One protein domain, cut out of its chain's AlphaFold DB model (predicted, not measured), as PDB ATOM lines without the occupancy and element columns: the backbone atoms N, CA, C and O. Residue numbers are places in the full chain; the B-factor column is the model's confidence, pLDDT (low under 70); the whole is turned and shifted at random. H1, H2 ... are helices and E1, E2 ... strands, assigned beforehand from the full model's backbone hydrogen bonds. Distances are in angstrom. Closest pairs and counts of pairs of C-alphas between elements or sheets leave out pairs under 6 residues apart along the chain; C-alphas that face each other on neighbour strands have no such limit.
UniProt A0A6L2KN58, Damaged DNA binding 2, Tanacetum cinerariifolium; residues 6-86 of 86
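AT A GLANCE: This is residues 6 to 86 of the 86 residues of the protein "Damaged DNA binding 2" of Tanacetum cinerariifolium (UniProt A0A6L2KN58). A small antiparallel sheet of three short strands, in the order E2, E1, E3, has H1 and H3 over one face and the short H4 over the other. H5 lies off the sheet and packs across H3. The printed part has 81 residues with five named helices and three named strands, along the chain H1 E1 H2 E2 H3 E3 H4 H5, a mixed class. It is compact, with a radius of gyration of the C-alphas of 12.6 A and spans of 36 by 26 by 20 A.

HOW THE PARTS SIT: Start at H1, residues 6 to 16; it is on the sheet, and C-alphas 9 and 22 are its closest pair to E1, residues 21 to 25, at 7.6 A. Next, H2, residues 31 to 34, only grazes the sheet. E2, residues 35 to 38, is antiparallel to E1; look for N 36 and O 24 at 2.9 A. H3, residues 41 to 54, runs along the strands over E2 and E1, at a height over the sheet of 10.2 A. E3, residues 59 to 62, is antiparallel to E1, with N 60 and O 23 at 2.8 A. E2, H3 and E3 form a split strand-helix-strand unit, two strands of one sheet joined through a helix with E1 between them in the sheet, and its crossover is right-handed. H4, residues 68 to 71, is on the opposite face from H3 and only just touches H2, with 3 pairs of C-alphas within 8 A, the closest Glu 32 and Tyr 71 at 4.9 A. H5, residues 78 to 84, touches H3 about perpendicular at 84 degrees, the closest C-alphas being Asp 49 and Val 84 at 6.3 A. In H1, H3 and H5 every O i to N i+4 pair is within hydrogen-bond range; H2 and H4 are too short for one.

IN THESE COORDINATES: Find C-alpha 6 at (12.813, 48.493, 8.452), where H1 begins its 15.3 A. H3 runs 20.2 A from C-alpha 41 at (19.786, 52.671, 9.860), and H5 ends at C-alpha 84, (33.276, 53.470, 18.087).

THE WHOLE: The C-alphas farthest apart, Asp 65 and Lys 86, are 38.6 A apart. The printed part has no cut and no long link. Look for pLDDT under 70 at residues 64 to 67, 69 to 75, 79, 82 and 85 to 86.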
ATOM      1  N   GLU A   6      14.164  49.000   8.643       90.50
ATOM      2  CA  GLU A   6      12.813  48.493   8.452       90.50
ATOM      3  C   GLU A   6      12.799  46.966   8.327       90.50
ATOM      4  O   GLU A   6      11.972  46.313   8.955       90.50
ATOM      5  N   GLU A   7      13.743  46.390   7.578       91.19
ATOM      6  CA  GLU A   7      13.876  44.936   7.424       91.19
ATOM      7  C   GLU A   7      14.219  44.266   8.756       91.19
ATOM      8  O   GLU A   7      13.614  43.257   9.121       91.19
ATOM      9  N   PHE A   8      15.151  44.851   9.514       90.31
ATOM     10  CA  PHE A   8      15.521  44.346  10.835       90.31
ATOM     11  C   PHE A   8      14.360  44.450  11.827       90.31
ATOM     12  O   PHE A   8      14.080  43.517  12.580       90.31
ATOM     13  N   PHE A   9      13.652  45.578  11.821       89.75
ATOM     14  CA  PHE A   9      12.545  45.808  12.737       89.75
ATOM     15  C   PHE A   9      11.337  44.918  12.413       89.75
ATOM     16  O   PHE A   9      10.703  44.393  13.328       89.75
ATOM     17  N   GLU A  10      11.051  44.669  11.133       90.50
ATOM     18  CA  GLU A  10      10.049  43.680  10.715       90.50
ATOM     19  C   GLU A  10      10.464  42.248  11.070       90.50
ATOM     20  O   GLU A  10       9.639  41.470  11.552       90.50
ATOM     21  N   PHE A  11      11.743  41.891  10.916       90.75
ATOM     22  CA  PHE A  11      12.256  40.606  11.397       90.75
ATOM     23  C   PHE A  11      12.001  40.421  12.902       90.75
ATOM     24  O   PHE A  11      11.507  39.370  13.320       90.75
ATOM     25  N   LEU A  12      12.269  41.451  13.711       88.69
ATOM     26  CA  LEU A  12      11.980  41.420  15.143       88.69
ATOM     27  C   LEU A  12      10.484  41.231  15.401       88.69
ATOM     28  O   LEU A  12      10.119  40.282  16.090       88.69
ATOM     29  N   LYS A  13       9.610  42.050  14.802       88.38
ATOM     30  CA  LYS A  13       8.151  41.907  14.960       88.38
ATOM     31  C   LYS A  13       7.663  40.499  14.641       88.38
ATOM     32  O   LYS A  13       6.882  39.949  15.404       88.38
ATOM     33  N   ASN A  14       8.151  39.898  13.558       89.62
ATOM     34  CA  ASN A  14       7.763  38.541  13.174       89.62
ATOM     35  C   ASN A  14       8.280  37.471  14.148       89.62
ATOM     36  O   ASN A  14       7.659  36.422  14.291       89.62
ATOM     37  N   THR A  15       9.394  37.735  14.833       88.50
ATOM     38  CA  THR A  15      10.002  36.804  15.794       88.50
ATOM     39  C   THR A  15       9.317  36.855  17.160       88.50
ATOM     40  O   THR A  15       9.081  35.814  17.767       88.50
ATOM     41  N   ILE A  16       8.990  38.055  17.653       84.44
ATOM     42  CA  ILE A  16       8.420  38.266  18.999       84.44
ATOM     43  C   ILE A  16       6.929  38.644  18.984       84.44
ATOM     44  O   ILE A  16       6.352  38.954  20.022       84.44
ATOM     45  N   GLY A  17       6.295  38.620  17.813       81.88
ATOM     46  CA  GLY A  17       4.876  38.898  17.587       81.88
ATOM     47  C   GLY A  17       4.531  40.385  17.495       81.88
ATOM     48  O   GLY A  17       3.722  40.773  16.652       81.88
ATOM     49  N   PHE A  18       5.123  41.228  18.344       76.38
ATOM     50  CA  PHE A  18       4.786  42.647  18.384       76.38
ATOM     51  C   PHE A  18       5.942  43.521  18.904       76.38
ATOM     52  O   PHE A  18       6.603  43.170  19.876       76.38
ATOM     53  N   ALA A  19       6.176  44.681  18.274       82.06
ATOM     54  CA  ALA A  19       7.205  45.647  18.674       82.06
ATOM     55  C   ALA A  19       6.820  47.086  18.286       82.06
ATOM     56  O   ALA A  19       6.467  47.342  17.131       82.06
ATOM     57  N   TYR A  20       6.942  48.035  19.222       82.88
ATOM     58  CA  TYR A  20       6.728  49.473  18.972       82.88
ATOM     59  C   TYR A  20       8.021  50.283  18.848       82.88
ATOM     60  O   TYR A  20       8.034  51.332  18.204       82.88
ATOM     61  N   GLY A  21       9.110  49.807  19.446       86.56
ATOM     62  CA  GLY A  21      10.388  50.505  19.442       86.56
ATOM     63  C   GLY A  21      11.527  49.570  19.802       86.56
ATOM     64  O   GLY A  21      11.339  48.648  20.591       86.56
ATOM     65  N   LEU A  22      12.688  49.815  19.202       90.38
ATOM     66  CA  LEU A  22      13.924  49.093  19.462       90.38
ATOM     67  C   LEU A  22      14.862  49.976  20.279       90.38
ATOM     68  O   LEU A  22      15.027  51.163  19.989       90.38
ATOM     69  N   TYR A  23      15.499  49.373  21.273       91.12
ATOM     70  CA  TYR A  23      16.475  50.020  22.128       91.12
ATOM     71  C   TYR A  23      17.640  49.077  22.401       91.12
ATOM     72  O   TYR A  23      17.494  47.855  22.346       91.12
ATOM     73  N   TYR A  24      18.779  49.645  22.767       91.25
ATOM     74  CA  TYR A  24      19.874  48.899  23.369       91.25
ATOM     75  C   TYR A  24      20.364  49.607  24.624       91.25
ATOM     76  O   TYR A  24      20.170  50.814  24.791       91.25
ATOM     77  N   LYS A  25      20.981  48.843  25.520       90.50
ATOM     78  CA  LYS A  25      21.583  49.376  26.740       90.50
ATOM     79  C   LYS A  25      23.074  49.623  26.530       90.50
ATOM     80  O   LYS A  25      23.787  48.751  26.034       90.50
ATOM     81  N   VAL A  26      23.542  50.793  26.954       87.94
ATOM     82  CA  VAL A  26      24.962  51.137  27.031       87.94
ATOM     83  C   VAL A  26      25.676  50.131  27.946       87.94
ATOM     84  O   VAL A  26      25.271  49.958  29.103       87.94
ATOM     85  N   PRO A  27      26.742  49.463  27.475       88.31
ATOM     86  CA  PRO A  27      27.488  48.515  28.292       88.31
ATOM     87  C   PRO A  27      28.016  49.148  29.584       88.31
ATOM     88  O   PRO A  27      28.581  50.238  29.569       88.31
ATOM     89  N   ASN A  28      27.880  48.430  30.703       86.00
ATOM     90  CA  ASN A  28      28.316  48.862  32.041       86.00
ATOM     91  C   ASN A  28      27.621  50.126  32.590       86.00
ATOM     92  O   ASN A  28      28.149  50.758  33.503       86.00
ATOM     93  N   VAL A  29      26.449  50.488  32.064       85.62
ATOM     94  CA  VAL A  29      25.611  51.580  32.583       85.62
ATOM     95  C   VAL A  29      24.268  51.012  33.037       85.62
ATOM     96  O   VAL A  29      23.742  50.091  32.414       85.62
ATOM     97  N   GLU A  30      23.712  51.543  34.126       84.31
ATOM     98  CA  GLU A  30      22.379  51.161  34.611       84.31
ATOM     99  C   GLU A  30      21.291  51.473  33.575       84.31
ATOM    100  O   GLU A  30      21.398  52.431  32.805       84.31
ATOM    101  N   LEU A  31      20.230  50.663  33.547       80.56
ATOM    102  CA  LEU A  31      19.189  50.734  32.517       80.56
ATOM    103  C   LEU A  31      18.517  52.117  32.464       80.56
ATOM    104  O   LEU A  31      18.285  52.652  31.381       80.56
ATOM    105  N   GLU A  32      18.254  52.715  33.625       78.56
ATOM    106  CA  GLU A  32      17.573  54.001  33.799       78.56
ATOM    107  C   GLU A  32      18.329  55.183  33.182       78.56
ATOM    108  O   GLU A  32      17.736  56.234  32.934       78.56
ATOM    109  N   THR A  33      19.635  55.023  32.967       79.62
ATOM    110  CA  THR A  33      20.536  56.051  32.426       79.62
ATOM    111  C   THR A  33      21.283  55.589  31.179       79.62
ATOM    112  O   THR A  33      22.121  56.317  30.658       79.62
ATOM    113  N   GLY A  34      21.029  54.362  30.730       85.75
ATOM    114  CA  GLY A  34      21.810  53.684  29.704       85.75
ATOM    115  C   GLY A  34      20.982  53.227  28.515       85.75
ATOM    116  O   GLY A  34      21.517  52.543  27.655       85.75
ATOM    117  N   LEU A  35      19.690  53.547  28.439       88.62
ATOM    118  CA  LEU A  35      18.853  53.083  27.338       88.62
ATOM    119  C   LEU A  35      18.899  54.041  26.139       88.62
ATOM    120  O   LEU A  35      18.522  55.210  26.239       88.62
ATOM    121  N   VAL A  36      19.305  53.524  24.983       88.81
ATOM    122  CA  VAL A  36      19.396  54.270  23.723       88.81
ATOM    123  C   VAL A  36      18.364  53.734  22.740       88.81
ATOM    124  O   VAL A  36      18.277  52.530  22.510       88.81
ATOM    125  N   ARG A  37      17.582  54.633  22.136       90.62
ATOM    126  CA  ARG A  37      16.603  54.282  21.101       90.62
ATOM    127  C   ARG A  37      17.277  54.112  19.742       90.62
ATOM    128  O   ARG A  37      18.119  54.922  19.373       90.62
ATOM    129  N   VAL A  38      16.821  53.120  18.985       91.12
ATOM    130  CA  VAL A  38      17.187  52.893  17.586       91.12
ATOM    131  C   VAL A  38      15.968  53.174  16.713       91.12
ATOM    132  O   VAL A  38      14.926  52.541  16.861       91.12
ATOM    133  N   SER A  39      16.091  54.149  15.821       89.88
ATOM    134  CA  SER A  39      14.990  54.664  14.995       89.88
ATOM    135  C   SER A  39      15.343  54.757  13.511       89.88
ATOM    136  O   SER A  39      14.480  55.094  12.705       89.88
ATOM    137  N   ASN A  40      16.604  54.523  13.142       89.62
ATOM    138  CA  ASN A  40      17.074  54.592  11.761       89.62
ATOM    139  C   ASN A  40      18.295  53.688  11.530       89.62
ATOM    140  O   ASN A  40      18.899  53.162  12.465       89.62
ATOM    141  N   ALA A  41      18.678  53.535  10.260       90.19
ATOM    142  CA  ALA A  41      19.786  52.671   9.860       90.19
ATOM    143  C   ALA A  41      21.132  53.082  10.482       90.19
ATOM    144  O   ALA A  41      21.907  52.217  10.871       90.19
ATOM    145  N   LYS A  42      21.408  54.387  10.624       89.75
ATOM    146  CA  LYS A  42      22.660  54.869  11.231       89.75
ATOM    147  C   LYS A  42      22.773  54.423  12.689       89.75
ATOM    148  O   LYS A  42      23.819  53.934  13.099       89.75
ATOM    149  N   GLU A  43      21.698  54.576  13.454       91.19
ATOM    150  CA  GLU A  43      21.631  54.141  14.853       91.19
ATOM    151  C   GLU A  43      21.705  52.617  14.977       91.19
ATOM    152  O   GLU A  43      22.340  52.109  15.899       91.19
ATOM    153  N   LEU A  44      21.113  51.883  14.028       91.38
ATOM    154  CA  LEU A  44      21.210  50.426  13.981       91.38
ATOM    155  C   LEU A  44      22.658  49.968  13.762       91.38
ATOM    156  O   LEU A  44      23.116  49.042  14.428       91.38
ATOM    157  N   TYR A  45      23.393  50.619  12.861       90.06
ATOM    158  CA  TYR A  45      24.806  50.308  12.645       90.06
ATOM    159  C   TYR A  45      25.649  50.631  13.873       90.06
ATOM    160  O   TYR A  45      26.399  49.774  14.328       90.06
ATOM    161  N   TYR A  46      25.438  51.804  14.473       89.94
ATOM    162  CA  TYR A  46      26.135  52.187  15.697       89.94
ATOM    163  C   TYR A  46      25.901  51.181  16.837       89.94
ATOM    164  O   TYR A  46      26.837  50.801  17.532       89.94
ATOM    165  N   MET A  47      24.671  50.677  16.996       91.38
ATOM    166  CA  MET A  47      24.351  49.617  17.960       91.38
ATOM    167  C   MET A  47      25.194  48.348  17.734       91.38
ATOM    168  O   MET A  47      25.679  47.749  18.695       91.38
ATOM    169  N   PHE A  48      25.397  47.930  16.481       90.44
ATOM    170  CA  PHE A  48      26.247  46.777  16.171       90.44
ATOM    171  C   PHE A  48      27.741  47.068  16.343       90.44
ATOM    172  O   PHE A  48      28.478  46.176  16.755       90.44
ATOM    173  N   ASP A  49      28.192  48.297  16.095       90.50
ATOM    174  CA  ASP A  49      29.574  48.691  16.378       90.50
ATOM    175  C   ASP A  49      29.868  48.625  17.882       90.50
ATOM    176  O   ASP A  49      30.886  48.065  18.289       90.50
ATOM    177  N   VAL A  50      28.929  49.077  18.724       89.12
ATOM    178  CA  VAL A  50      28.996  48.882  20.182       89.12
ATOM    179  C   VAL A  50      29.091  47.389  20.518       89.12
ATOM    180  O   VAL A  50      29.968  46.982  21.280       89.12
ATOM    181  N   ALA A  51      28.252  46.547  19.910       89.81
ATOM    182  CA  ALA A  51      28.300  45.100  20.129       89.81
ATOM    183  C   ALA A  51      29.665  44.488  19.762       89.81
ATOM    184  O   ALA A  51      30.169  43.626  20.481       89.81
ATOM    185  N   ASN A  52      30.286  44.951  18.673       89.44
ATOM    186  CA  ASN A  52      31.603  44.494  18.230       89.44
ATOM    187  C   ASN A  52      32.716  44.896  19.207       89.44
ATOM    188  O   ASN A  52      33.612  44.099  19.478       89.44
ATOM    189  N   VAL A  53      32.652  46.115  19.748       90.06
ATOM    190  CA  VAL A  53      33.632  46.640  20.711       90.06
ATOM    191  C   VAL A  53      33.577  45.882  22.038       90.06
ATOM    192  O   VAL A  53      34.615  45.519  22.589       90.06
ATOM    193  N   TYR A  54      32.373  45.655  22.566       87.94
ATOM    194  CA  TYR A  54      32.186  45.086  23.905       87.94
ATOM    195  C   TYR A  54      31.986  43.563  23.902       87.94
ATOM    196  O   TYR A  54      32.045  42.934  24.959       87.94
ATOM    197  N   GLY A  55      31.775  42.957  22.732       90.00
ATOM    198  CA  GLY A  55      31.574  41.517  22.551       90.00
ATOM    199  C   GLY A  55      30.171  41.016  22.905       90.00
ATOM    200  O   GLY A  55      29.923  39.812  22.838       90.00
ATOM    201  N   TRP A  56      29.253  41.903  23.289       88.31
ATOM    202  CA  TRP A  56      27.864  41.577  23.614       88.31
ATOM    203  C   TRP A  56      26.945  42.786  23.412       88.31
ATOM    204  O   TRP A  56      27.399  43.929  23.366       88.31
ATOM    205  N   LEU A  57      25.643  42.520  23.302       90.06
ATOM    206  CA  LEU A  57      24.602  43.532  23.150       90.06
ATOM    207  C   LEU A  57      23.345  43.112  23.915       90.06
ATOM    208  O   LEU A  57      22.803  42.035  23.674       90.06
ATOM    209  N   GLU A  58      22.858  43.979  24.800       91.19
ATOM    210  CA  GLU A  58      21.525  43.849  25.395       91.19
ATOM    211  C   GLU A  58      20.535  44.712  24.604       91.19
ATOM    212  O   GLU A  58      20.639  45.941  24.594       91.19
ATOM    213  N   MET A  59      19.566  44.061  23.954       90.44
ATOM    214  CA  MET A  59      18.484  44.724  23.225       90.44
ATOM    215  C   MET A  59      17.187  44.673  24.022       90.44
ATOM    216  O   MET A  59      16.845  43.652  24.616       90.44
ATOM    217  N   TYR A  60      16.436  45.765  23.961       88.62
ATOM    218  CA  TYR A  60      15.131  45.902  24.582       88.62
ATOM    219  C   TYR A  60      14.117  46.320  23.523       88.62
ATOM    220  O   TYR A  60      14.420  47.109  22.626       88.62
ATOM    221  N   VAL A  61      12.904  45.789  23.631       86.94
ATOM    222  CA  VAL A  61      11.823  46.097  22.700       86.94
ATOM    223  C   VAL A  61      10.608  46.574  23.478       86.94
ATOM    224  O   VAL A  61      10.173  45.911  24.419       86.94
ATOM    225  N   ASP A  62      10.053  47.715  23.071       82.00
ATOM    226  CA  ASP A  62       8.765  48.172  23.592       82.00
ATOM    227  C   ASP A  62       7.655  47.225  23.126       82.00
ATOM    228  O   ASP A  62       7.433  47.043  21.924       82.00
ATOM    229  N   HIS A  63       6.913  46.692  24.094       73.06
ATOM    230  CA  HIS A  63       5.717  45.877  23.892       73.06
ATOM    231  C   HIS A  63       4.525  46.521  24.621       73.06
ATOM    232  O   HIS A  63       4.709  47.409  25.449       73.06
ATOM    233  N   HIS A  64       3.298  46.081  24.329       62.91
ATOM    234  CA  HIS A  64       2.037  46.619  24.870       62.91
ATOM    235  C   HIS A  64       2.042  46.972  26.374       62.91
ATOM    236  O   HIS A  64       1.443  47.981  26.748       62.91
ATOM    237  N   ASP A  65       2.743  46.202  27.210       66.31
ATOM    238  CA  ASP A  65       2.755  46.358  28.672       66.31
ATOM    239  C   ASP A  65       4.018  47.044  29.221       66.31
ATOM    240  O   ASP A  65       4.143  47.255  30.427       66.31
ATOM    241  N   MET A  66       4.965  47.415  28.353       68.44
ATOM    242  CA  MET A  66       6.246  48.000  28.743       68.44
ATOM    243  C   MET A  66       6.524  49.258  27.921       68.44
ATOM    244  O   MET A  66       6.786  49.193  26.725       68.44
ATOM    245  N   LYS A  67       6.460  50.419  28.584       68.25
ATOM    246  CA  LYS A  67       6.833  51.716  28.005       68.25
ATOM    247  C   LYS A  67       8.241  52.082  28.451       68.25
ATOM    248  O   LYS A  67       8.413  52.768  29.456       68.25
ATOM    249  N   LEU A  68       9.249  51.653  27.704       72.75
ATOM    250  CA  LEU A  68      10.647  51.979  27.979       72.75
ATOM    251  C   LEU A  68      10.969  53.453  27.726       72.75
ATOM    252  O   LEU A  68      11.991  53.949  28.194       72.75
ATOM    253  N   SER A  69      10.067  54.185  27.064       68.00
ATOM    254  CA  SER A  69      10.182  55.630  26.858       68.00
ATOM    255  C   SER A  69      10.388  56.432  28.148       68.00
ATOM    256  O   SER A  69      10.973  57.512  28.100       68.00
ATOM    257  N   GLN A  70       9.980  55.902  29.305       66.81
ATOM    258  CA  GLN A  70      10.232  56.518  30.611       66.81
ATOM    259  C   GLN A  70      11.707  56.468  31.056       66.81
ATOM    260  O   GLN A  70      12.119  57.291  31.870       66.81
ATOM    261  N   TYR A  71      12.503  55.546  30.508       66.94
ATOM    262  CA  TYR A  71      13.935  55.388  30.789       66.94
ATOM    263  C   TYR A  71      14.824  56.132  29.782       66.94
ATOM    264  O   TYR A  71      16.044  56.095  29.883       66.94
ATOM    265  N   LEU A  72      14.235  56.870  28.832       63.59
ATOM    266  CA  LEU A  72      14.960  57.642  27.815       63.59
ATOM    267  C   LEU A  72      15.553  58.960  28.329       63.59
ATOM    268  O   LEU A  72      15.713  59.905  27.552       63.59
ATOM    269  N   LYS A  73      15.881  59.077  29.620       59.59
ATOM    270  CA  LYS A  73      16.638  60.241  30.095       59.59
ATOM    271  C   LYS A  73      18.038  60.170  29.487       59.59
ATOM    272  O   LYS A  73      18.892  59.499  30.041       59.59
ATOM    273  N   ALA A  74      18.185  60.827  28.330       62.75
ATOM    274  CA  ALA A  74      19.392  61.050  27.536       62.75
ATOM    275  C   ALA A  74      20.573  60.195  28.003       62.75
ATOM    276  O   ALA A  74      21.383  60.658  28.806       62.75
ATOM    277  N   ALA A  75      20.613  58.939  27.553       66.94
ATOM    278  CA  ALA A  75      21.710  58.055  27.898       66.94
ATOM    279  C   ALA A  75      23.041  58.724  27.536       66.94
ATOM    280  O   ALA A  75      23.185  59.263  26.436       66.94
ATOM    281  N   ASP A  76      23.991  58.723  28.471       70.75
ATOM    282  CA  ASP A  76      25.320  59.274  28.221       70.75
ATOM    283  C   ASP A  76      26.118  58.287  27.365       70.75
ATOM    284  O   ASP A  76      26.590  57.252  27.838       70.75
ATOM    285  N   THR A  77      26.237  58.603  26.077       72.62
ATOM    286  CA  THR A  77      26.960  57.788  25.096       72.62
ATOM    287  C   THR A  77      28.400  58.242  24.885       72.62
ATOM    288  O   THR A  77      29.111  57.618  24.101       72.62
ATOM    289  N   THR A  78      28.878  59.267  25.603       76.81
ATOM    290  CA  THR A  78      30.171  59.928  25.337       76.81
ATOM    291  C   THR A  78      31.347  58.949  25.334       76.81
ATOM    292  O   THR A  78      32.258  59.052  24.510       76.81
ATOM    293  N   ILE A  79      31.331  57.970  26.245       68.38
ATOM    294  CA  ILE A  79      32.369  56.935  26.319       68.38
ATOM    295  C   ILE A  79      32.327  56.042  25.073       68.38
ATOM    296  O   ILE A  79      33.373  55.792  24.482       68.38
ATOM    297  N   MET A  80      31.140  55.594  24.652       71.62
ATOM    298  CA  MET A  80      30.985  54.754  23.458       71.62
ATOM    299  C   MET A  80      31.379  55.504  22.186       71.62
ATOM    300  O   MET A  80      32.088  54.941  21.356       71.62
ATOM    301  N   ASP A  81      31.007  56.782  22.066       76.38
ATOM    302  CA  ASP A  81      31.334  57.618  20.907       76.38
ATOM    303  C   ASP A  81      32.850  57.709  20.685       76.38
ATOM    304  O   ASP A  81      33.325  57.660  19.550       76.38
ATOM    305  N   GLY A  82      33.633  57.761  21.769       69.62
ATOM    306  CA  GLY A  82      35.095  57.762  21.708       69.62
ATOM    307  C   GLY A  82      35.728  56.416  21.331       69.62
ATOM    308  O   GLY A  82      36.874  56.403  20.874       69.62
ATOM    309  N   VAL A  83      35.021  55.298  21.525       70.00
ATOM    310  CA  VAL A  83      35.522  53.954  21.188       70.00
ATOM    311  C   VAL A  83      35.073  53.516  19.796       70.00
ATOM    312  O   VAL A  83      35.882  52.964  19.062       70.00
ATOM    313  N   VAL A  84      33.828  53.805  19.411       70.62
ATOM    314  CA  VAL A  84      33.276  53.470  18.087       70.62
ATOM    315  C   VAL A  84      33.893  54.327  16.972       70.62
ATOM    316  O   VAL A  84      33.997  53.875  15.838       70.62
ATOM    317  N   ALA A  85      34.343  55.553  17.264       63.47
ATOM    318  CA  ALA A  85      34.965  56.434  16.268       63.47
ATOM    319  C   ALA A  85      36.429  56.085  15.897       63.47
ATOM    320  O   ALA A  85      37.043  56.836  15.134       63.47
ATOM    321  N   LYS A  86      37.006  55.005  16.444       47.03
ATOM    322  CA  LYS A  86      38.366  54.523  16.138       47.03
ATOM    323  C   LYS A  86      38.347  53.330  15.195       47.03
ATOM    324  O   LYS A  86      39.252  53.292  14.332       47.03
TER     325      LYS A  86